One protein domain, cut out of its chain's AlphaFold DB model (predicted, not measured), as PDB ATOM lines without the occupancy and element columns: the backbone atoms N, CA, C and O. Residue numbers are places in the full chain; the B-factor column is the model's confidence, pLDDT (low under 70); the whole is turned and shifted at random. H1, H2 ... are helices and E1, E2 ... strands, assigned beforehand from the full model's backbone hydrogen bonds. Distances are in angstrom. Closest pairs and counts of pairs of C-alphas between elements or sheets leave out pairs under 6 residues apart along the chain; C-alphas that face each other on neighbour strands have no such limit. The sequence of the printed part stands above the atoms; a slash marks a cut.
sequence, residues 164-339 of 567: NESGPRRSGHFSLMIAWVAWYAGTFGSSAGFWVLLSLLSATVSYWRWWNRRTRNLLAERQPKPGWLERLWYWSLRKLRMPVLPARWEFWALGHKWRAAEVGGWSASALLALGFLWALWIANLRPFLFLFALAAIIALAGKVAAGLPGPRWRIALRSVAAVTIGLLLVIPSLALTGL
ATOM      1  N   ASN A 164     214.120 203.151 251.410       77.81
ATOM      2  CA  ASN A 164     212.926 202.561 250.791       77.81
ATOM      3  C   ASN A 164     212.421 201.345 251.592       77.81
ATOM      4  O   ASN A 164     213.029 200.267 251.550       77.81
ATOM      5  N   GLU A 165     211.270 201.507 252.241       78.75
ATOM      6  CA  GLU A 165     210.568 200.459 252.996       78.75
ATOM      7  C   GLU A 165     209.731 199.521 252.111       78.75
ATOM      8  O   GLU A 165     209.607 198.329 252.395       78.75
ATOM      9  N   SER A 166     209.158 200.037 251.020       71.56
ATOM     10  CA  SER A 166     208.154 199.324 250.213       71.56
ATOM     11  C   SER A 166     208.706 198.086 249.496       71.56
ATOM     12  O   SER A 166     207.997 197.093 249.350       71.56
ATOM     13  N   GLY A 167     209.971 198.130 249.065       74.38
ATOM     14  CA  GLY A 167     210.623 197.034 248.341       74.38
ATOM     15  C   GLY A 167     210.725 195.753 249.179       74.38
ATOM     16  O   GLY A 167     210.122 194.748 248.803       74.38
ATOM     17  N   PRO A 168     211.424 195.785 250.331       75.94
ATOM     18  CA  PRO A 168     211.525 194.632 251.225       75.94
ATOM     19  C   PRO A 168     210.161 194.108 251.684       75.94
ATOM     20  O   PRO A 168     209.942 192.902 251.679       75.94
ATOM     21  N   ARG A 169     209.201 194.993 251.986       76.75
ATOM     22  CA  ARG A 169     207.845 194.580 252.374       76.75
ATOM     23  C   ARG A 169     207.130 193.791 251.272       76.75
ATOM     24  O   ARG A 169     206.562 192.740 251.546       76.75
ATOM     25  N   ARG A 170     207.165 194.269 250.023       76.81
ATOM     26  CA  ARG A 170     206.559 193.555 248.881       76.81
ATOM     27  C   ARG A 170     207.238 192.219 248.617       76.81
ATOM     28  O   ARG A 170     206.542 191.244 248.372       76.81
ATOM     29  N   SER A 171     208.567 192.177 248.717       75.19
ATOM     30  CA  SER A 171     209.333 190.931 248.626       75.19
ATOM     31  C   SER A 171     208.882 189.927 249.688       75.19
ATOM     32  O   SER A 171     208.651 188.773 249.364       75.19
ATOM     33  N   GLY A 172     208.677 190.376 250.932       78.56
ATOM     34  CA  GLY A 172     208.164 189.528 252.011       78.56
ATOM     35  C   GLY A 172     206.775 188.959 251.719       78.56
ATOM     36  O   GLY A 172     206.570 187.755 251.847       78.56
ATOM     37  N   HIS A 173     205.833 189.795 251.268       81.44
ATOM     38  CA  HIS A 173     204.493 189.338 250.877       81.44
ATOM     39  C   HIS A 173     204.522 188.354 249.698       81.44
ATOM     40  O   HIS A 173     203.779 187.377 249.703       81.44
ATOM     41  N   PHE A 174     205.378 188.590 248.705       78.38
ATOM     42  CA  PHE A 174     205.525 187.701 247.555       78.38
ATOM     43  C   PHE A 174     206.082 186.333 247.963       78.38
ATOM     44  O   PHE A 174     205.521 185.309 247.588       78.38
ATOM     45  N   SER A 175     207.118 186.307 248.805       78.06
ATOM     46  CA  SER A 175     207.656 185.055 249.342       78.06
ATOM     47  C   SER A 175     206.620 184.290 250.175       78.06
ATOM     48  O   SER A 175     206.546 183.072 250.072       78.06
ATOM     49  N   LEU A 176     205.766 184.976 250.948       82.12
ATOM     50  CA  LEU A 176     204.652 184.317 251.647       82.12
ATOM     51  C   LEU A 176     203.628 183.706 250.685       82.12
ATOM     52  O   LEU A 176     203.118 182.624 250.956       82.12
ATOM     53  N   MET A 177     203.338 184.370 249.564       82.19
ATOM     54  CA  MET A 177     202.435 183.826 248.549       82.19
ATOM     55  C   MET A 177     203.016 182.553 247.922       82.19
ATOM     56  O   MET A 177     202.311 181.554 247.828       82.19
ATOM     57  N   ILE A 178     204.314 182.542 247.597       80.69
ATOM     58  CA  ILE A 178     204.996 181.332 247.110       80.69
ATOM     59  C   ILE A 178     204.967 180.227 248.169       80.69
ATOM     60  O   ILE A 178     204.691 179.080 247.829       80.69
ATOM     61  N   ALA A 179     205.207 180.556 249.442       84.75
ATOM     62  CA  ALA A 179     205.129 179.582 250.527       84.75
ATOM     63  C   ALA A 179     203.735 178.941 250.604       84.75
ATOM     64  O   ALA A 179     203.634 177.726 250.746       84.75
ATOM     65  N   TRP A 180     202.676 179.742 250.460       84.25
ATOM     66  CA  TRP A 180     201.301 179.251 250.443       84.25
ATOM     67  C   TRP A 180     201.018 178.358 249.228       84.25
ATOM     68  O   TRP A 180     200.473 177.275 249.403       84.25
ATOM     69  N   VAL A 181     201.436 178.755 248.019       84.12
ATOM     70  CA  VAL A 181     201.253 177.943 246.800       84.12
ATOM     71  C   VAL A 181     202.017 176.623 246.891       84.12
ATOM     72  O   VAL A 181     201.468 175.576 246.562       84.12
ATOM     73  N   ALA A 182     203.266 176.654 247.359       82.75
ATOM     74  CA  ALA A 182     204.069 175.452 247.551       82.75
ATOM     75  C   ALA A 182     203.430 174.528 248.592       82.75
ATOM     76  O   ALA A 182     203.298 173.333 248.356       82.75
ATOM     77  N   TRP A 183     202.977 175.080 249.719       86.75
ATOM     78  CA  TRP A 183     202.278 174.306 250.738       86.75
ATOM     79  C   TRP A 183     200.991 173.680 250.186       86.75
ATOM     80  O   TRP A 183     200.783 172.483 250.359       86.75
ATOM     81  N   TYR A 184     200.185 174.452 249.451       83.75
ATOM     82  CA  TYR A 184     198.970 173.962 248.803       83.75
ATOM     83  C   TYR A 184     199.271 172.833 247.809       83.75
ATOM     84  O   TYR A 184     198.642 171.784 247.868       83.75
ATOM     85  N   ALA A 185     200.292 172.978 246.961       82.12
ATOM     86  CA  ALA A 185     200.738 171.907 246.065       82.12
ATOM     87  C   ALA A 185     201.204 170.653 246.833       82.12
ATOM     88  O   ALA A 185     200.985 169.525 246.388       82.12
ATOM     89  N   GLY A 186     201.799 170.834 248.015       80.75
ATOM     90  CA  GLY A 186     202.161 169.744 248.920       80.75
ATOM     91  C   GLY A 186     200.961 168.948 249.444       80.75
ATOM     92  O   GLY A 186     201.102 167.761 249.716       80.75
ATOM     93  N   THR A 187     199.764 169.547 249.514       81.69
ATOM     94  CA  THR A 187     198.534 168.843 249.938       81.69
ATOM     95  C   THR A 187     198.030 167.798 248.931       81.69
ATOM     96  O   THR A 187     197.106 167.055 249.244       81.69
ATOM     97  N   PHE A 188     198.648 167.698 247.751       74.94
ATOM     98  CA  PHE A 188     198.437 166.612 246.782       74.94
ATOM     99  C   PHE A 188     199.479 165.481 246.914       74.94
ATOM    100  O   PHE A 188     199.658 164.700 245.988       74.94
ATOM    101  N   GLY A 189     200.228 165.420 248.021       65.94
ATOM    102  CA  GLY A 189     201.242 164.383 248.263       65.94
ATOM    103  C   GLY A 189     202.631 164.687 247.685       65.94
ATOM    104  O   GLY A 189     203.529 163.850 247.756       65.94
ATOM    105  N   SER A 190     202.852 165.886 247.134       69.44
ATOM    106  CA  SER A 190     204.163 166.291 246.606       69.44
ATOM    107  C   SER A 190     205.114 166.796 247.704       69.44
ATOM    108  O   SER A 190     204.704 167.433 248.678       69.44
ATOM    109  N   SER A 191     206.422 166.565 247.548       67.88
ATOM    110  CA  SER A 191     207.454 167.004 248.501       67.88
ATOM    111  C   SER A 191     207.761 168.507 248.385       67.88
ATOM    112  O   SER A 191     208.847 168.942 248.007       67.88
ATOM    113  N   ALA A 192     206.800 169.353 248.756       77.88
ATOM    114  CA  ALA A 192     206.938 170.808 248.663       77.88
ATOM    115  C   ALA A 192     207.648 171.467 249.868       77.88
ATOM    116  O   ALA A 192     207.883 172.679 249.867       77.88
ATOM    117  N   GLY A 193     208.024 170.691 250.893       77.06
ATOM    118  CA  GLY A 193     208.551 171.203 252.167       77.06
ATOM    119  C   GLY A 193     209.793 172.094 252.034       77.06
ATOM    120  O   GLY A 193     209.892 173.121 252.708       77.06
ATOM    121  N   PHE A 194     210.705 171.767 251.109       80.75
ATOM    122  CA  PHE A 194     211.881 172.597 250.823       80.75
ATOM    123  C   PHE A 194     211.492 174.001 250.337       80.75
ATOM    124  O   PHE A 194     212.014 175.002 250.833       80.75
ATOM    125  N   TRP A 195     210.542 174.090 249.402       81.44
ATOM    126  CA  TRP A 195     210.088 175.358 248.826       81.44
ATOM    127  C   TRP A 195     209.316 176.207 249.829       81.44
ATOM    128  O   TRP A 195     209.490 177.429 249.849       81.44
ATOM    129  N   VAL A 196     208.524 175.575 250.696       84.38
ATOM    130  CA  VAL A 196     207.849 176.248 251.813       84.38
ATOM    131  C   VAL A 196     208.883 176.868 252.751       84.38
ATOM    132  O   VAL A 196     208.840 178.075 252.999       84.38
ATOM    133  N   LEU A 197     209.861 176.081 253.212       81.44
ATOM    134  CA  LEU A 197     210.900 176.547 254.131       81.44
ATOM    135  C   LEU A 197     211.733 177.684 253.523       81.44
ATOM    136  O   LEU A 197     211.924 178.725 254.156       81.44
ATOM    137  N   LEU A 198     212.192 177.517 252.281       84.31
ATOM    138  CA  LEU A 198     212.979 178.525 251.570       84.31
ATOM    139  C   LEU A 198     212.206 179.844 251.422       84.31
ATOM    140  O   LEU A 198     212.754 180.930 251.643       84.31
ATOM    141  N   SER A 199     210.922 179.755 251.080       82.31
ATOM    142  CA  SER A 199     210.053 180.917 250.896       82.31
ATOM    143  C   SER A 199     209.763 181.627 252.220       82.31
ATOM    144  O   SER A 199     209.821 182.856 252.281       82.31
ATOM    145  N   LEU A 200     209.556 180.880 253.308       86.12
ATOM    146  CA  LEU A 200     209.410 181.442 254.653       86.12
ATOM    147  C   LEU A 200     210.693 182.135 255.130       86.12
ATOM    148  O   LEU A 200     210.629 183.256 255.631       86.12
ATOM    149  N   LEU A 201     211.869 181.536 254.919       83.31
ATOM    150  CA  LEU A 201     213.152 182.171 255.246       83.31
ATOM    151  C   LEU A 201     213.358 183.468 254.449       83.31
ATOM    152  O   LEU A 201     213.726 184.502 255.012       83.31
ATOM    153  N   SER A 202     213.051 183.442 253.151       82.44
ATOM    154  CA  SER A 202     213.079 184.626 252.285       82.44
ATOM    155  C   SER A 202     212.120 185.721 252.769       82.44
ATOM    156  O   SER A 202     212.487 186.905 252.802       82.44
ATOM    157  N   ALA A 203     210.913 185.344 253.207       82.56
ATOM    158  CA  ALA A 203     209.948 186.266 253.794       82.56
ATOM    159  C   ALA A 203     210.497 186.897 255.081       82.56
ATOM    160  O   ALA A 203     210.502 188.124 255.199       82.56
ATOM    161  N   THR A 204     211.040 186.092 255.995       81.62
ATOM    162  CA  THR A 204     211.613 186.547 257.271       81.62
ATOM    163  C   THR A 204     212.752 187.541 257.061       81.62
ATOM    164  O   THR A 204     212.732 188.627 257.637       81.62
ATOM    165  N   VAL A 205     213.705 187.243 256.171       82.06
ATOM    166  CA  VAL A 205     214.806 188.168 255.841       82.06
ATOM    167  C   VAL A 205     214.271 189.474 255.248       82.06
ATOM    168  O   VAL A 205     214.766 190.560 255.560       82.06
ATOM    169  N   SER A 206     213.245 189.392 254.400       82.19
ATOM    170  CA  SER A 206     212.628 190.560 253.769       82.19
ATOM    171  C   SER A 206     211.885 191.441 254.779       82.19
ATOM    172  O   SER A 206     212.042 192.666 254.747       82.19
ATOM    173  N   TYR A 207     211.146 190.843 255.717       81.38
ATOM    174  CA  TYR A 207     210.485 191.562 256.806       81.38
ATOM    175  C   TYR A 207     211.473 192.127 257.819       81.38
ATOM    176  O   TYR A 207     211.297 193.262 258.249       81.38
ATOM    177  N   TRP A 208     212.549 191.408 258.140       81.12
ATOM    178  CA  TRP A 208     213.616 191.920 258.995       81.12
ATOM    179  C   TRP A 208     214.297 193.143 258.369       81.12
ATOM    180  O   TRP A 208     214.474 194.175 259.018       81.12
ATOM    181  N   ARG A 209     214.592 193.091 257.062       78.88
ATOM    182  CA  ARG A 209     215.086 194.256 256.311       78.88
ATOM    183  C   ARG A 209     214.081 195.403 256.321       78.88
ATOM    184  O   ARG A 209     214.489 196.543 256.523       78.88
ATOM    185  N   TRP A 210     212.795 195.131 256.093       85.56
ATOM    186  CA  TRP A 210     211.747 196.151 256.167       85.56
ATOM    187  C   TRP A 210     211.705 196.811 257.549       85.56
ATOM    188  O   TRP A 210     211.743 198.037 257.627       85.56
ATOM    189  N   TRP A 211     211.698 196.011 258.615       78.25
ATOM    190  CA  TRP A 211     211.687 196.478 259.997       78.25
ATOM    191  C   TRP A 211     212.888 197.375 260.287       78.25
ATOM    192  O   TRP A 211     212.709 198.526 260.665       78.25
ATOM    193  N   ASN A 212     214.107 196.924 259.979       76.94
ATOM    194  CA  ASN A 212     215.322 197.713 260.203       76.94
ATOM    195  C   ASN A 212     215.336 199.034 259.425       76.94
ATOM    196  O   ASN A 212     215.922 200.012 259.890       76.94
ATOM    197  N   ARG A 213     214.744 199.076 258.226       79.38
ATOM    198  CA  ARG A 213     214.605 200.320 257.453       79.38
ATOM    199  C   ARG A 213     213.581 201.255 258.068       79.38
ATOM    200  O   ARG A 213     213.864 202.437 258.215       79.38
ATOM    201  N   ARG A 214     212.431 200.715 258.466       78.56
ATOM    202  CA  ARG A 214     211.372 201.469 259.133       78.56
ATOM    203  C   ARG A 214     211.867 202.075 260.442       78.56
ATOM    204  O   ARG A 214     211.669 203.261 260.664       78.56
ATOM    205  N   THR A 215     212.560 201.301 261.273       70.62
ATOM    206  CA  THR A 215     213.120 201.786 262.541       70.62
ATOM    207  C   THR A 215     214.143 202.892 262.308       70.62
ATOM    208  O   THR A 215     214.078 203.920 262.969       70.62
ATOM    209  N   ARG A 216     215.039 202.746 261.321       70.88
ATOM    210  CA  ARG A 216     216.004 203.802 260.970       70.88
ATOM    211  C   ARG A 216     215.335 205.069 260.441       70.88
ATOM    212  O   ARG A 216     215.742 206.159 260.819       70.88
ATOM    213  N   ASN A 217     214.289 204.937 259.627       73.69
ATOM    214  CA  ASN A 217     213.511 206.082 259.151       73.69
ATOM    215  C   ASN A 217     212.778 206.797 260.291       73.69
ATOM    216  O   ASN A 217     212.790 208.022 260.332       73.69
ATOM    217  N   LEU A 218     212.182 206.041 261.221       71.44
ATOM    218  CA  LEU A 218     211.517 206.581 262.408       71.44
ATOM    219  C   LEU A 218     212.505 207.306 263.329       71.44
ATOM    220  O   LEU A 218     212.219 208.421 263.742       71.44
ATOM    221  N   LEU A 219     213.671 206.708 263.600       70.06
ATOM    222  CA  LEU A 219     214.730 207.318 264.415       70.06
ATOM    223  C   LEU A 219     215.314 208.583 263.775       70.06
ATOM    224  O   LEU A 219     215.731 209.487 264.485       70.06
ATOM    225  N   ALA A 220     215.353 208.642 262.443       69.25
ATOM    226  CA  ALA A 220     215.815 209.810 261.702       69.25
ATOM    227  C   ALA A 220     214.702 210.838 261.418       69.25
ATOM    228  O   ALA A 220     214.978 211.838 260.760       69.25
ATOM    229  N   GLU A 221     213.456 210.573 261.836       71.62
ATOM    230  CA  GLU A 221     212.255 211.371 261.527       71.62
ATOM    231  C   GLU A 221     212.046 211.643 260.020       71.62
ATOM    232  O   GLU A 221     211.448 212.639 259.609       71.62
ATOM    233  N   ARG A 222     212.517 210.733 259.157       70.06
ATOM    234  CA  ARG A 222     212.440 210.880 257.695       70.06
ATOM    235  C   ARG A 222     211.265 210.112 257.119       70.06
ATOM    236  O   ARG A 222     210.993 208.973 257.500       70.06
ATOM    237  N   GLN A 223     210.616 210.688 256.108       69.50
ATOM    238  CA  GLN A 223     209.606 209.948 255.354       69.50
ATOM    239  C   GLN A 223     210.251 208.891 254.448       69.50
ATOM    240  O   GLN A 223     211.293 209.147 253.832       69.50
ATOM    241  N   PRO A 224     209.638 207.698 254.334       73.50
ATOM    242  CA  PRO A 224     210.183 206.623 253.528       73.50
ATOM    243  C   PRO A 224     210.200 207.007 252.056       73.50
ATOM    244  O   PRO A 224     209.237 207.546 251.508       73.50
ATOM    245  N   LYS A 225     211.301 206.672 251.384       76.06
ATOM    246  CA  LYS A 225     211.443 206.925 249.952       76.06
ATOM    247  C   LYS A 225     210.428 206.091 249.158       76.06
ATOM    248  O   LYS A 225     210.410 204.866 249.330       76.06
ATOM    249  N   PRO A 226     209.661 206.697 248.230       67.75
ATOM    250  CA  PRO A 226     208.673 205.972 247.441       67.75
ATOM    251  C   PRO A 226     209.334 204.866 246.612       67.75
ATOM    252  O   PRO A 226     210.469 205.014 246.120       67.75
ATOM    253  N   GLY A 227     208.626 203.748 246.458       69.62
ATOM    254  CA  GLY A 227     209.076 202.608 245.656       69.62
ATOM    255  C   GLY A 227     209.164 202.949 244.166       69.62
ATOM    256  O   GLY A 227     208.601 203.945 243.724       69.62
ATOM    257  N   TRP A 228     209.845 202.122 243.361       66.19
ATOM    258  CA  TRP A 228     209.946 202.356 241.907       66.19
ATOM    259  C   TRP A 228     208.560 202.522 241.274       66.19
ATOM    260  O   TRP A 228     208.324 203.538 240.634       66.19
ATOM    261  N   LEU A 229     207.642 201.573 241.478       63.34
ATOM    262  CA  LEU A 229     206.290 201.624 240.901       63.34
ATOM    263  C   LEU A 229     205.539 202.907 241.274       63.34
ATOM    264  O   LEU A 229     204.851 203.485 240.445       63.34
ATOM    265  N   GLU A 230     205.717 203.376 242.505       66.06
ATOM    266  CA  GLU A 230     205.106 204.614 242.979       66.06
ATOM    267  C   GLU A 230     205.751 205.845 242.328       66.06
ATOM    268  O   GLU A 230     205.050 206.757 241.909       66.06
ATOM    269  N   ARG A 231     207.076 205.843 242.134       70.31
ATOM    270  CA  ARG A 231     207.772 206.894 241.371       70.31
ATOM    271  C   ARG A 231     207.387 206.903 239.900       70.31
ATOM    272  O   ARG A 231     207.232 207.980 239.340       70.31
ATOM    273  N   LEU A 232     207.230 205.733 239.284       69.81
ATOM    274  CA  LEU A 232     206.755 205.602 237.907       69.81
ATOM    275  C   LEU A 232     205.326 206.148 237.795       69.81
ATOM    276  O   LEU A 232     205.025 206.906 236.882       69.81
ATOM    277  N   TRP A 233     204.473 205.834 238.770       67.38
ATOM    278  CA  TRP A 233     203.116 206.359 238.850       67.38
ATOM    279  C   TRP A 233     203.080 207.880 239.029       67.38
ATOM    280  O   TRP A 233     202.397 208.569 238.274       67.38
ATOM    281  N   TYR A 234     203.862 208.430 239.964       67.25
ATOM    282  CA  TYR A 234     203.988 209.879 240.142       67.25
ATOM    283  C   TYR A 234     204.562 210.564 238.903       67.25
ATOM    284  O   TYR A 234     204.103 211.644 238.536       67.25
ATOM    285  N   TRP A 235     205.516 209.932 238.220       70.44
ATOM    286  CA  TRP A 235     206.050 210.422 236.953       70.44
ATOM    287  C   TRP A 235     204.961 210.499 235.874       70.44
ATOM    288  O   TRP A 235     204.815 211.545 235.236       70.44
ATOM    289  N   SER A 236     204.138 209.456 235.730       66.50
ATOM    290  CA  SER A 236     203.001 209.440 234.801       66.50
ATOM    291  C   SER A 236     201.946 210.494 235.149       66.50
ATOM    292  O   SER A 236     201.520 211.255 234.281       66.50
ATOM    293  N   LEU A 237     201.560 210.610 236.423       66.19
ATOM    294  CA  LEU A 237     200.594 211.620 236.878       66.19
ATOM    295  C   LEU A 237     201.101 213.050 236.662       66.19
ATOM    296  O   LEU A 237     200.332 213.930 236.268       66.19
ATOM    297  N   ARG A 238     202.405 213.277 236.853       67.56
ATOM    298  CA  ARG A 238     203.045 214.571 236.603       67.56
ATOM    299  C   ARG A 238     203.078 214.909 235.115       67.56
ATOM    300  O   ARG A 238     202.813 216.055 234.757       67.56
ATOM    301  N   LYS A 239     203.333 213.927 234.240       71.50
ATOM    302  CA  LYS A 239     203.204 214.095 232.779       71.50
ATOM    303  C   LYS A 239     201.786 214.498 232.373       71.50
ATOM    304  O   LYS A 239     201.634 215.316 231.472       71.50
ATOM    305  N   LEU A 240     200.779 214.001 233.085       69.69
ATOM    306  CA  LEU A 240     199.366 214.331 232.883       69.69
ATOM    307  C   LEU A 240     198.905 215.604 233.627       69.69
ATOM    308  O   LEU A 240     197.717 215.916 233.603       69.69
ATOM    309  N   ARG A 241     199.815 216.343 234.288       63.09
ATOM    310  CA  ARG A 241     199.524 217.545 235.102       63.09
ATOM    311  C   ARG A 241     198.421 217.338 236.152       63.09
ATOM    312  O   ARG A 241     197.700 218.270 236.499       63.09
ATOM    313  N   MET A 242     198.285 216.124 236.680       57.44
ATOM    314  CA  MET A 242     197.284 215.818 237.700       57.44
ATOM    315  C   MET A 242     197.865 216.028 239.109       57.44
ATOM    316  O   MET A 242     198.903 215.440 239.417       57.44
ATOM    317  N   PRO A 243     197.212 216.804 239.998       55.06
ATOM    318  CA  PRO A 243     197.697 217.005 241.361       55.06
ATOM    319  C   PRO A 243     197.524 215.735 242.205       55.06
ATOM    320  O   PRO A 243     196.417 215.181 242.312       55.06
ATOM    321  N   VAL A 244     198.619 215.297 242.826       56.66
ATOM    322  CA  VAL A 244     198.671 214.162 243.752       56.66
ATOM    323  C   VAL A 244     198.226 214.651 245.128       56.66
ATOM    324  O   VAL A 244     198.941 215.394 245.783       56.66
ATOM    325  N   LEU A 245     197.035 214.242 245.574       56.19
ATOM    326  CA  LEU A 245     196.559 214.539 246.929       56.19
ATOM    327  C   LEU A 245     196.723 213.289 247.806       56.19
ATOM    328  O   LEU A 245     196.206 212.229 247.425       56.19
ATOM    329  N   PRO A 246     197.414 213.377 248.958       57.19
ATOM    330  CA  PRO A 246     197.546 212.255 249.873       57.19
ATOM    331  C   PRO A 246     196.178 211.923 250.480       57.19
ATOM    332  O   PRO A 246     195.577 212.717 251.196       57.19
ATOM    333  N   ALA A 247     195.671 210.727 250.189       55.91
ATOM    334  CA  ALA A 247     194.414 210.237 250.744       55.91
ATOM    335  C   ALA A 247     194.641 209.708 252.165       55.91
ATOM    336  O   ALA A 247     195.008 208.548 252.351       55.91
ATOM    337  N   ARG A 248     194.474 210.586 253.158       64.88
ATOM    338  CA  ARG A 248     194.671 210.296 254.586       64.88
ATOM    339  C   ARG A 248     193.425 210.668 255.386       64.88
ATOM    340  O   ARG A 248     193.490 211.503 256.279       64.88
ATOM    341  N   TRP A 249     192.272 210.099 255.029       74.00
ATOM    342  CA  TRP A 249     191.099 210.259 255.885       74.00
ATOM    343  C   TRP A 249     191.318 209.521 257.206       74.00
ATOM    344  O   TRP A 249     191.549 208.306 257.228       74.00
ATOM    345  N   GLU A 250     191.268 210.289 258.286       81.06
ATOM    346  CA  GLU A 250     191.447 209.839 259.658       81.06
ATOM    347  C   GLU A 250     190.137 210.058 260.417       81.06
ATOM    348  O   GLU A 250     189.503 211.105 260.274       81.06
ATOM    349  N   PHE A 251     189.731 209.078 261.219       77.25
ATOM    350  CA  PHE A 251     188.576 209.176 262.106       77.25
ATOM    351  C   PHE A 251     188.982 208.823 263.534       77.25
ATOM    352  O   PHE A 251     189.960 208.111 263.770       77.25
ATOM    353  N   TRP A 252     188.251 209.361 264.503       79.94
ATOM    354  CA  TRP A 252     188.530 209.144 265.917       79.94
ATOM    355  C   TRP A 252     187.665 207.996 266.438       79.94
ATOM    356  O   TRP A 252     186.444 208.043 266.306       79.94
ATOM    357  N   ALA A 253     188.288 206.962 266.999       75.19
ATOM    358  CA  ALA A 253     187.590 205.829 267.603       75.19
ATOM    359  C   ALA A 253     188.454 205.200 268.704       75.19
ATOM    360  O   ALA A 253     189.672 205.108 268.561       75.19
ATOM    361  N   LEU A 254     187.829 204.757 269.802       71.31
ATOM    362  CA  LEU A 254     188.513 204.091 270.927       71.31
ATOM    363  C   LEU A 254     189.737 204.875 271.457       71.31
ATOM    364  O   LEU A 254     190.786 204.298 271.721       71.31
ATOM    365  N   GLY A 255     189.638 206.205 271.556       73.19
ATOM    366  CA  GLY A 255     190.731 207.042 272.070       73.19
ATOM    367  C   GLY A 255     191.905 207.271 271.107       73.19
ATOM    368  O   GLY A 255     192.835 207.996 271.456       73.19
ATOM    369  N   HIS A 256     191.874 206.707 269.895       75.38
ATOM    370  CA  HIS A 256     192.944 206.817 268.903       75.38
ATOM    371  C   HIS A 256     192.449 207.356 267.552       75.38
ATOM    372  O   HIS A 256     191.283 207.221 267.177       75.38
ATOM    373  N   LYS A 257     193.363 207.986 266.799       79.19
ATOM    374  CA  LYS A 257     193.136 208.368 265.399       79.19
ATOM    375  C   LYS A 257     193.432 207.173 264.505       79.19
ATOM    376  O   LYS A 257     194.579 206.741 264.410       79.19
ATOM    377  N   TRP A 258     192.405 206.678 263.834       78.38
ATOM    378  CA  TRP A 258     192.495 205.560 262.909       78.38
ATOM    379  C   TRP A 258     192.428 206.048 261.469       78.38
ATOM    380  O   TRP A 258     191.644 206.933 261.131       78.38
ATOM    381  N   ARG A 259     193.220 205.435 260.591       81.00
ATOM    382  CA  ARG A 259     193.149 205.664 259.144       81.00
ATOM    383  C   ARG A 259     192.246 204.624 258.504       81.00
ATOM    384  O   ARG A 259     192.492 203.429 258.646       81.00
ATOM    385  N   ALA A 260     191.256 205.062 257.730       77.88
ATOM    386  CA  ALA A 260     190.270 204.156 257.130       77.88
ATOM    387  C   ALA A 260     190.892 203.066 256.235       77.88
ATOM    388  O   ALA A 260     190.482 201.908 256.295       77.88
ATOM    389  N   ALA A 261     191.929 203.406 255.461       75.88
ATOM    390  CA  ALA A 261     192.653 202.429 254.645       75.88
ATOM    391  C   ALA A 261     193.424 201.399 255.485       75.88
ATOM    392  O   ALA A 261     193.536 200.244 255.078       75.88
ATOM    393  N   GLU A 262     193.962 201.805 256.638       80.25
ATOM    394  CA  GLU A 262     194.686 200.900 257.530       80.25
ATOM    395  C   GLU A 262     193.702 199.947 258.208       80.25
ATOM    396  O   GLU A 262     193.911 198.740 258.144       80.25
ATOM    397  N   VAL A 263     192.588 200.457 258.747       83.88
ATOM    398  CA  VAL A 263     191.529 199.636 259.364       83.88
ATOM    399  C   VAL A 263     190.998 198.592 258.384       83.88
ATOM    400  O   VAL A 263     191.001 197.408 258.704       83.88
ATOM    401  N   GLY A 264     190.646 198.996 257.156       83.31
ATOM    402  CA  GLY A 264     190.198 198.052 256.128       83.31
ATOM    403  C   GLY A 264     191.244 196.981 255.792       83.31
ATOM    404  O   GLY A 264     190.897 195.820 255.596       83.31
ATOM    405  N   GLY A 265     192.532 197.338 255.781       80.38
ATOM    406  CA  GLY A 265     193.628 196.386 255.581       80.38
ATOM    407  C   GLY A 265     193.812 195.399 256.741       80.38
ATOM    408  O   GLY A 265     194.011 194.208 256.499       80.38
ATOM    409  N   TRP A 266     193.727 195.868 257.990       83.75
ATOM    410  CA  TRP A 266     193.827 195.019 259.184       83.75
ATOM    411  C   TRP A 266     192.648 194.052 259.286       83.75
ATOM    412  O   TRP A 266     192.867 192.855 259.464       83.75
ATOM    413  N   SER A 267     191.420 194.537 259.089       85.38
ATOM    414  CA  SER A 267     190.216 193.698 259.083       85.38
ATOM    415  C   SER A 267     190.268 192.637 257.984       85.38
ATOM    416  O   SER A 267     189.999 191.469 258.252       85.38
ATOM    417  N   ALA A 268     190.686 193.005 256.769       87.75
ATOM    418  CA  ALA A 268     190.861 192.044 255.683       87.75
ATOM    419  C   ALA A 268     191.917 190.979 256.020       87.75
ATOM    420  O   ALA A 268     191.699 189.795 255.783       87.75
ATOM    421  N   SER A 269     193.038 191.375 256.629       84.12
ATOM    422  CA  SER A 269     194.091 190.434 257.040       84.12
ATOM    423  C   SER A 269     193.610 189.465 258.125       84.12
ATOM    424  O   SER A 269     193.926 188.280 258.065       84.12
ATOM    425  N   ALA A 270     192.817 189.948 259.087       85.19
ATOM    426  CA  ALA A 270     192.222 189.115 260.130       85.19
ATOM    427  C   ALA A 270     191.243 188.079 259.551       85.19
ATOM    428  O   ALA A 270     191.296 186.914 259.934       85.19
ATOM    429  N   LEU A 271     190.405 188.477 258.587       90.19
ATOM    430  CA  LEU A 271     189.497 187.557 257.894       90.19
ATOM    431  C   LEU A 271     190.243 186.490 257.091       90.19
ATOM    432  O   LEU A 271     189.868 185.324 257.146       90.19
ATOM    433  N   LEU A 272     191.313 186.867 256.382       87.38
ATOM    434  CA  LEU A 272     192.141 185.908 255.644       87.38
ATOM    435  C   LEU A 272     192.808 184.897 256.581       87.38
ATOM    436  O   LEU A 272     192.830 183.708 256.275       87.38
ATOM    437  N   ALA A 273     193.321 185.352 257.728       86.25
ATOM    438  CA  ALA A 273     193.918 184.471 258.727       86.25
ATOM    439  C   ALA A 273     192.882 183.506 259.323       86.25
ATOM    440  O   ALA A 273     193.139 182.308 259.407       86.25
ATOM    441  N   LEU A 274     191.698 184.011 259.680       91.06
ATOM    442  CA  LEU A 274     190.607 183.192 260.207       91.06
ATOM    443  C   LEU A 274     190.129 182.167 259.176       91.06
ATOM    444  O   LEU A 274     189.961 180.999 259.511       91.06
ATOM    445  N   GLY A 275     189.973 182.574 257.914       88.81
ATOM    446  CA  GLY A 275     189.575 181.662 256.846       88.81
ATOM    447  C   GLY A 275     190.615 180.595 256.559       88.81
ATOM    448  O   GLY A 275     190.250 179.455 256.297       88.81
ATOM    449  N   PHE A 276     191.901 180.933 256.665       86.38
ATOM    450  CA  PHE A 276     192.981 179.969 256.489       86.38
ATOM    451  C   PHE A 276     192.998 178.937 257.623       86.38
ATOM    452  O   PHE A 276     193.061 177.741 257.358       86.38
ATOM    453  N   LEU A 277     192.877 179.382 258.878       88.75
ATOM    454  CA  LEU A 277     192.796 178.483 260.035       88.75
ATOM    455  C   LEU A 277     191.562 177.581 259.973       88.75
ATOM    456  O   LEU A 277     191.656 176.394 260.272       88.75
ATOM    457  N   TRP A 278     190.422 178.127 259.550       89.69
ATOM    458  CA  TRP A 278     189.212 177.338 259.371       89.69
ATOM    459  C   TRP A 278     189.397 176.299 258.264       89.69
ATOM    460  O   TRP A 278     189.114 175.128 258.492       89.69
ATOM    461  N   ALA A 279     189.952 176.687 257.113       87.69
ATOM    462  CA  ALA A 279     190.216 175.761 256.015       87.69
ATOM    463  C   ALA A 279     191.143 174.605 256.412       87.69
ATOM    464  O   ALA A 279     190.922 173.473 255.994       87.69
ATOM    465  N   LEU A 280     192.143 174.873 257.259       85.31
ATOM    466  CA  LEU A 280     193.006 173.839 257.831       85.31
ATOM    467  C   LEU A 280     192.251 172.896 258.768       85.31
ATOM    468  O   LEU A 280     192.456 171.690 258.705       85.31
ATOM    469  N   TRP A 281     191.391 173.442 259.628       85.12
ATOM    470  CA  TRP A 281     190.647 172.660 260.614       85.12
ATOM    471  C   TRP A 281     189.706 171.643 259.965       85.12
ATOM    472  O   TRP A 281     189.617 170.512 260.425       85.12
ATOM    473  N   ILE A 282     189.007 172.047 258.900       86.06
ATOM    474  CA  ILE A 282     188.052 171.181 258.192       86.06
ATOM    475  C   ILE A 282     188.651 170.499 256.954       86.06
ATOM    476  O   ILE A 282     187.909 169.880 256.200       86.06
ATOM    477  N   ALA A 283     189.954 170.674 256.703       85.44
ATOM    478  CA  ALA A 283     190.645 170.206 255.498       85.44
ATOM    479  C   ALA A 283     189.944 170.586 254.172       85.44
ATOM    480  O   ALA A 283     190.020 169.855 253.189       85.44
ATOM    481  N   ASN A 284     189.281 171.747 254.118       86.50
ATOM    482  CA  ASN A 284     188.504 172.200 252.962       86.50
ATOM    483  C   ASN A 284     188.743 173.697 252.689       86.50
ATOM    484  O   ASN A 284     188.666 174.518 253.603       86.50
ATOM    485  N   LEU A 285     189.029 174.086 251.439       90.31
ATOM    486  CA  LEU A 285     189.357 175.475 251.079       90.31
ATOM    487  C   LEU A 285     188.140 176.423 251.040       90.31
ATOM    488  O   LEU A 285     188.302 177.646 251.095       90.31
ATOM    489  N   ARG A 286     186.915 175.896 250.978       90.50
ATOM    490  CA  ARG A 286     185.665 176.670 250.874       90.50
ATOM    491  C   ARG A 286     185.542 177.850 251.864       90.50
ATOM    492  O   ARG A 286     185.294 178.966 251.397       90.50
ATOM    493  N   PRO A 287     185.744 177.698 253.192       90.44
ATOM    494  CA  PRO A 287     185.679 178.820 254.136       90.44
ATOM    495  C   PRO A 287     186.705 179.919 253.831       90.44
ATOM    496  O   PRO A 287     186.395 181.104 253.972       90.44
ATOM    497  N   PHE A 288     187.906 179.557 253.366       91.62
ATOM    498  CA  PHE A 288     188.918 180.534 252.974       91.62
ATOM    499  C   PHE A 288     188.471 181.349 251.757       91.62
ATOM    500  O   PHE A 288     188.636 182.564 251.760       91.62
ATOM    501  N   LEU A 289     187.857 180.721 250.748       91.44
ATOM    502  CA  LEU A 289     187.363 181.414 249.550       91.44
ATOM    503  C   LEU A 289     186.256 182.433 249.875       91.44
ATOM    504  O   LEU A 289     186.298 183.564 249.382       91.44
ATOM    505  N   PHE A 290     185.312 182.081 250.753       92.25
ATOM    506  CA  PHE A 290     184.276 183.019 251.209       92.25
ATOM    507  C   PHE A 290     184.860 184.191 252.001       92.25
ATOM    508  O   PHE A 290     184.517 185.353 251.763       92.25
ATOM    509  N   LEU A 291     185.775 183.908 252.929       92.62
ATOM    510  CA  LEU A 291     186.406 184.946 253.739       92.62
ATOM    511  C   LEU A 291     187.388 185.797 252.929       92.62
ATOM    512  O   LEU A 291     187.529 186.983 253.219       92.62
ATOM    513  N   PHE A 292     187.992 185.251 251.872       90.94
ATOM    514  CA  PHE A 292     188.770 186.000 250.889       90.94
ATOM    515  C   PHE A 292     187.897 186.998 250.126       90.94
ATOM    516  O   PHE A 292     188.259 188.173 250.034       90.94
ATOM    517  N   ALA A 293     186.729 186.566 249.637       92.31
ATOM    518  CA  ALA A 293     185.774 187.454 248.980       92.31
ATOM    519  C   ALA A 293     185.368 188.616 249.904       92.31
ATOM    520  O   ALA A 293     185.440 189.786 249.517       92.31
ATOM    521  N   LEU A 294     185.027 188.309 251.160       92.81
ATOM    522  CA  LEU A 294     184.681 189.319 252.161       92.81
ATOM    523  C   LEU A 294     185.864 190.250 252.481       92.81
ATOM    524  O   LEU A 294     185.702 191.471 252.532       92.81
ATOM    525  N   ALA A 295     187.067 189.698 252.650       90.06
ATOM    526  CA  ALA A 295     188.282 190.461 252.912       90.06
ATOM    527  C   ALA A 295     188.604 191.436 251.770       90.06
ATOM    528  O   ALA A 295     188.952 192.591 252.029       90.06
ATOM    529  N   ALA A 296     188.443 191.011 250.514       89.12
ATOM    530  CA  ALA A 296     188.628 191.867 249.348       89.12
ATOM    531  C   ALA A 296     187.643 193.047 249.364       89.12
ATOM    532  O   ALA A 296     188.065 194.195 249.194       89.12
ATOM    533  N   ILE A 297     186.361 192.789 249.645       90.56
ATOM    534  CA  ILE A 297     185.326 193.829 249.755       90.56
ATOM    535  C   ILE A 297     185.688 194.840 250.852       90.56
ATOM    536  O   ILE A 297     185.701 196.044 250.591       90.56
ATOM    537  N   ILE A 298     186.048 194.378 252.053       88.69
ATOM    538  CA  ILE A 298     186.396 195.256 253.185       88.69
ATOM    539  C   ILE A 298     187.662 196.076 252.897       88.69
ATOM    540  O   ILE A 298     187.696 197.283 253.159       88.69
ATOM    541  N   ALA A 299     188.692 195.464 252.309       88.19
ATOM    542  CA  ALA A 299     189.922 196.165 251.942       88.19
ATOM    543  C   ALA A 299     189.663 197.266 250.901       88.19
ATOM    544  O   ALA A 299     190.217 198.367 250.992       88.19
ATOM    545  N   LEU A 300     188.821 196.982 249.906       87.31
ATOM    546  CA  LEU A 300     188.443 197.935 248.866       87.31
ATOM    547  C   LEU A 300     187.561 199.057 249.427       87.31
ATOM    548  O   LEU A 300     187.828 200.225 249.142       87.31
ATOM    549  N   ALA A 301     186.599 198.736 250.295       86.81
ATOM    550  CA  ALA A 301     185.780 199.721 250.999       86.81
ATOM    551  C   ALA A 301     186.643 200.685 251.828       86.81
ATOM    552  O   ALA A 301     186.486 201.901 251.719       86.81
ATOM    553  N   GLY A 302     187.633 200.170 252.569       83.38
ATOM    554  CA  GLY A 302     188.594 200.995 253.309       83.38
ATOM    555  C   GLY A 302     189.411 201.933 252.408       83.38
ATOM    556  O   GLY A 302     189.634 203.097 252.752       83.38
ATOM    557  N   LYS A 303     189.813 201.472 251.213       82.19
ATOM    558  CA  LYS A 303     190.522 202.304 250.219       82.19
ATOM    559  C   LYS A 303     189.640 203.396 249.609       82.19
ATOM    560  O   LYS A 303     190.131 204.503 249.368       82.19
ATOM    561  N   VAL A 304     188.364 203.105 249.354       83.50
ATOM    562  CA  VAL A 304     187.391 204.099 248.872       83.50
ATOM    563  C   VAL A 304     187.118 205.134 249.965       83.50
ATOM    564  O   VAL A 304     187.245 206.332 249.703       83.50
ATOM    565  N   ALA A 305     186.866 204.691 251.201       80.56
ATOM    566  CA  ALA A 305     186.624 205.555 252.357       80.56
ATOM    567  C   ALA A 305     187.802 206.497 252.646       80.56
ATOM    568  O   ALA A 305     187.611 207.680 252.922       80.56
ATOM    569  N   ALA A 306     189.043 206.032 252.479       77.44
ATOM    570  CA  ALA A 306     190.226 206.884 252.611       77.44
ATOM    571  C   ALA A 306     190.266 208.065 251.615       77.44
ATOM    572  O   ALA A 306     191.036 209.006 251.810       77.44
ATOM    573  N   GLY A 307     189.468 208.018 250.541       69.31
ATOM    574  CA  GLY A 307     189.315 209.084 249.548       69.31
ATOM    575  C   GLY A 307     188.164 210.061 249.785       69.31
ATOM    576  O   GLY A 307     188.029 210.982 248.983       69.31
ATOM    577  N   LEU A 308     187.358 209.878 250.840       69.88
ATOM    578  CA  LEU A 308     186.212 210.737 251.172       69.88
ATOM    579  C   LEU A 308     186.541 212.238 251.299       69.88
ATOM    580  O   LEU A 308     185.744 213.037 250.803       69.88
ATOM    581  N   PRO A 309     187.684 212.673 251.875       65.06
ATOM    582  CA  PRO A 309     188.114 214.064 251.791       65.06
ATOM    583  C   PRO A 309     188.687 214.315 250.389       65.06
ATOM    584  O   PRO A 309     189.896 214.317 250.166       65.06
ATOM    585  N   GLY A 310     187.800 214.453 249.404       64.56
ATOM    586  CA  GLY A 310     188.173 214.631 248.009       64.56
ATOM    587  C   GLY A 310     186.990 215.014 247.115       64.56
ATOM    588  O   GLY A 310     185.831 214.839 247.485       64.56
ATOM    589  N   PRO A 311     187.255 215.556 245.914       74.44
ATOM    590  CA  PRO A 311     186.203 215.933 244.975       74.44
ATOM    591  C   PRO A 311     185.389 214.711 244.510       74.44
ATOM    592  O   PRO A 311     185.952 213.643 244.252       74.44
ATOM    593  N   ARG A 312     184.068 214.890 244.340       78.19
ATOM    594  CA  ARG A 312     183.086 213.819 244.045       78.19
ATOM    595  C   ARG A 312     183.496 212.900 242.884       78.19
ATOM    596  O   ARG A 312     183.333 211.689 242.981       78.19
ATOM    597  N   TRP A 313     184.089 213.446 241.821       72.38
ATOM    598  CA  TRP A 313     184.530 212.663 240.657       72.38
ATOM    599  C   TRP A 313     185.685 211.694 240.971       72.38
ATOM    600  O   TRP A 313     185.749 210.610 240.397       72.38
ATOM    601  N   ARG A 314     186.585 212.035 241.908       70.44
ATOM    602  CA  ARG A 314     187.673 211.133 242.336       70.44
ATOM    603  C   ARG A 314     187.141 209.981 243.169       70.44
ATOM    604  O   ARG A 314     187.649 208.870 243.051       70.44
ATOM    605  N   ILE A 315     186.136 210.251 243.998       75.69
ATOM    606  CA  ILE A 315     185.442 209.221 244.771       75.69
ATOM    607  C   ILE A 315     184.736 208.273 243.799       75.69
ATOM    608  O   ILE A 315     184.955 207.073 243.885       75.69
ATOM    609  N   ALA A 316     184.015 208.807 242.805       76.12
ATOM    610  CA  ALA A 316     183.389 208.001 241.757       76.12
ATOM    611  C   ALA A 316     184.406 207.114 241.014       76.12
ATOM    612  O   ALA A 316     184.192 205.911 240.897       76.12
ATOM    613  N   LEU A 317     185.554 207.664 240.595       76.38
ATOM    614  CA  LEU A 317     186.607 206.894 239.918       76.38
ATOM    615  C   LEU A 317     187.184 205.779 240.809       76.38
ATOM    616  O   LEU A 317     187.414 204.667 240.339       76.38
ATOM    617  N   ARG A 318     187.407 206.058 242.099       77.88
ATOM    618  CA  ARG A 318     187.882 205.057 243.067       77.88
ATOM    619  C   ARG A 318     186.849 203.970 243.318       77.88
ATOM    620  O   ARG A 318     187.239 202.813 243.411       77.88
ATOM    621  N   SER A 319     185.572 204.327 243.406       83.25
ATOM    622  CA  SER A 319     184.479 203.369 243.560       83.25
ATOM    623  C   SER A 319     184.359 202.467 242.337       83.25
ATOM    624  O   SER A 319     184.294 201.257 242.502       83.25
ATOM    625  N   VAL A 320     184.420 203.019 241.119       84.50
ATOM    626  CA  VAL A 320     184.409 202.219 239.882       84.50
ATOM    627  C   VAL A 320     185.603 201.268 239.850       84.50
ATOM    628  O   VAL A 320     185.410 200.068 239.702       84.50
ATOM    629  N   ALA A 321     186.821 201.766 240.085       82.19
ATOM    630  CA  ALA A 321     188.014 200.920 240.120       82.19
ATOM    631  C   ALA A 321     187.930 199.833 241.207       82.19
ATOM    632  O   ALA A 321     188.331 198.695 240.974       82.19
ATOM    633  N   ALA A 322     187.392 200.165 242.384       85.81
ATOM    634  CA  ALA A 322     187.176 199.210 243.461       85.81
ATOM    635  C   ALA A 322     186.155 198.134 243.074       85.81
ATOM    636  O   ALA A 322     186.419 196.963 243.311       85.81
ATOM    637  N   VAL A 323     185.044 198.496 242.431       88.31
ATOM    638  CA  VAL A 323     184.053 197.531 241.936       88.31
ATOM    639  C   VAL A 323     184.662 196.634 240.861       88.31
ATOM    640  O   VAL A 323     184.503 195.423 240.938       88.31
ATOM    641  N   THR A 324     185.420 197.182 239.906       87.25
ATOM    642  CA  THR A 324     186.078 196.379 238.864       87.25
ATOM    643  C   THR A 324     187.083 195.391 239.458       87.25
ATOM    644  O   THR A 324     187.052 194.210 239.124       87.25
ATOM    645  N   ILE A 325     187.946 195.842 240.374       84.31
ATOM    646  CA  ILE A 325     188.905 194.963 241.063       84.31
ATOM    647  C   ILE A 325     188.165 193.940 241.932       84.31
ATOM    648  O   ILE A 325     188.548 192.776 241.967       84.31
ATOM    649  N   GLY A 326     187.098 194.362 242.612       86.94
ATOM    650  CA  GLY A 326     186.249 193.499 243.422       86.94
ATOM    651  C   GLY A 326     185.630 192.384 242.592       86.94
ATOM    652  O   GLY A 326     185.772 191.230 242.960       86.94
ATOM    653  N   LEU A 327     185.038 192.695 241.438       89.31
ATOM    654  CA  LEU A 327     184.473 191.700 240.521       89.31
ATOM    655  C   LEU A 327     185.530 190.692 240.052       89.31
ATOM    656  O   LEU A 327     185.272 189.493 240.079       89.31
ATOM    657  N   LEU A 328     186.730 191.163 239.698       90.12
ATOM    658  CA  LEU A 328     187.837 190.307 239.253       90.12
ATOM    659  C   LEU A 328     188.393 189.386 240.347       90.12
ATOM    660  O   LEU A 328     189.033 188.393 240.018       90.12
ATOM    661  N   LEU A 329     188.190 189.704 241.628       88.06
ATOM    662  CA  LEU A 329     188.670 188.885 242.747       88.06
ATOM    663  C   LEU A 329     187.559 188.024 243.358       88.06
ATOM    664  O   LEU A 329     187.781 186.847 243.623       88.06
ATOM    665  N   VAL A 330     186.374 188.601 243.560       90.75
ATOM    666  CA  VAL A 330     185.235 187.991 244.260       90.75
ATOM    667  C   VAL A 330     184.513 186.969 243.388       90.75
ATOM    668  O   VAL A 330     184.166 185.899 243.883       90.75
ATOM    669  N   ILE A 331     184.285 187.260 242.101       89.19
ATOM    670  CA  ILE A 331     183.565 186.317 241.232       89.19
ATOM    671  C   ILE A 331     184.362 185.019 241.074       89.19
ATOM    672  O   ILE A 331     183.787 183.967 241.343       89.19
ATOM    673  N   PRO A 332     185.665 185.041 240.726       88.38
ATOM    674  CA  PRO A 332     186.429 183.802 240.622       88.38
ATOM    675  C   PRO A 332     186.518 183.052 241.950       88.38
ATOM    676  O   PRO A 332     186.369 181.836 241.959       88.38
ATOM    677  N   SER A 333     186.699 183.751 243.081       87.62
ATOM    678  CA  SER A 333     186.771 183.076 244.382       87.62
ATOM    679  C   SER A 333     185.469 182.360 244.738       87.62
ATOM    680  O   SER A 333     185.516 181.250 245.250       87.62
ATOM    681  N   LEU A 334     184.314 182.970 244.443       88.88
ATOM    682  CA  LEU A 334     183.005 182.353 244.665       88.88
ATOM    683  C   LEU A 334     182.723 181.233 243.656       88.88
ATOM    684  O   LEU A 334     182.215 180.188 244.048       88.88
ATOM    685  N   ALA A 335     183.100 181.403 242.387       87.56
ATOM    686  CA  ALA A 335     182.939 180.370 241.364       87.56
ATOM    687  C   ALA A 335     183.735 179.101 241.705       87.56
ATOM    688  O   ALA A 335     183.243 177.994 241.510       87.56
ATOM    689  N   LEU A 336     184.930 179.254 242.289       86.38
ATOM    690  CA  LEU A 336     185.733 178.125 242.751       86.38
ATOM    691  C   LEU A 336     185.090 177.367 243.922       86.38
ATOM    692  O   LEU A 336     185.414 176.201 244.098       86.38
ATOM    693  N   THR A 337     184.183 177.966 244.709       86.12
ATOM    694  CA  THR A 337     183.622 177.283 245.895       86.12
ATOM    695  C   THR A 337     182.858 176.006 245.561       86.12
ATOM    696  O   THR A 337     182.951 175.057 246.335       86.12
ATOM    697  N   GLY A 338     182.170 175.955 244.414       81.31
ATOM    698  CA  GLY A 338     181.444 174.763 243.967       81.31
ATOM    699  C   GLY A 338     182.357 173.557 243.732       81.31
ATOM    700  O   GLY A 338     181.972 172.431 244.010       81.31
ATOM    701  N   LEU A 339     183.613 173.782 243.326       83.31
ATOM    702  CA  LEU A 339     184.587 172.696 243.142       83.31
ATOM    703  C   LEU A 339     185.008 172.044 244.466       83.31
ATOM    704  O   LEU A 339     185.568 170.952 244.457       83.31
TER     705      LEU A 339
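What this domain is: This is residues 164 to 339 of the 567 residues of an uncharacterized protein of Marine Group III euryarchaeote (UniProt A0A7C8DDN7). Two separate helical groups stand side by side with a gap between them: first a hairpin of two long helices, H1 and H2, then a flat row of three long helices, H4, H5 and H6, folded back and forth. The short helix H3 and the stretch after it lead from one group to the other, and a small two-stranded hairpin, E1 and E2, stands at the end of the row where H4 begins. The printed part has 176 residues with six named helices and two named strands, in the order H1 H2 H3 E1 E2 H4 H5 H6; the sheet, in the order E1 - E2, is antiparallel and the class is mostly helix. It is only just loose, close to compact, with a radius of gyration of the C-alphas of 18.9 A and spans of 54 by 41 by 38 A.

How they stand to each other: H1, residues 166 to 186, and H2, residues 193 to 219, form a helical hairpin. They touch at a shallow tilt of 18 degrees, opposite ways, with Gly 172 and Ala 203 the closest C-alphas at 4.1 A. H3, residues 228 to 239, touches no helix; it is near H1, with 5 pairs of C-alphas within 10 A, and apart from H2. E1, residues 250 to 253, and E2, residues 256 to 259, are an antiparallel hairpin; N 251 and O 258 are within hydrogen-bond range at 2.9 A, as are N 258 and O 251 at 2.8 A. H4, residues 260 to 281, touches H5, residues 286 to 305, at a shallow tilt of 2 degrees, opposite ways, with the C-alphas of Gly 275 and Phe 288 closest at 4.1 A. H5 touches H6, residues 312 to 339, also at 2 degrees and opposite ways, with the C-alphas of Ala 293 and Val 330 closest at 4.8 A. H4 and H6 are apart, and H1 and H2 are each apart from H4, H5 and H6. Every O i to N i+4 pair is within hydrogen-bond range in H1, H2, H3, H4 and H5, and 20 of 24 are in H6.

Where its parts are: H1 begins at C-alpha 166, at (208.154, 199.324, 250.213), and is 30.2 A long; H2 is 38.6 A long and H3 16.3 A. H4 begins at C-alpha 260, at (190.270, 204.156, 257.130), and is 31.7 A long, and H5 is 28.9 A long. H6, 41.2 A long, ends at C-alpha 339, at (184.587, 172.696, 243.142).

The domain as a whole: The two C-alphas farthest apart, those of Gly 189 and Arg 241, are 54.8 A apart. The printed part has no cut and no long link. Residues 235 to 241, of which 235 to 239 belong to H3, stand free. The mean pLDDT of the printed part is 79.3; 29 residues are under 70, among them residues 240 to 248 and 307 to 310.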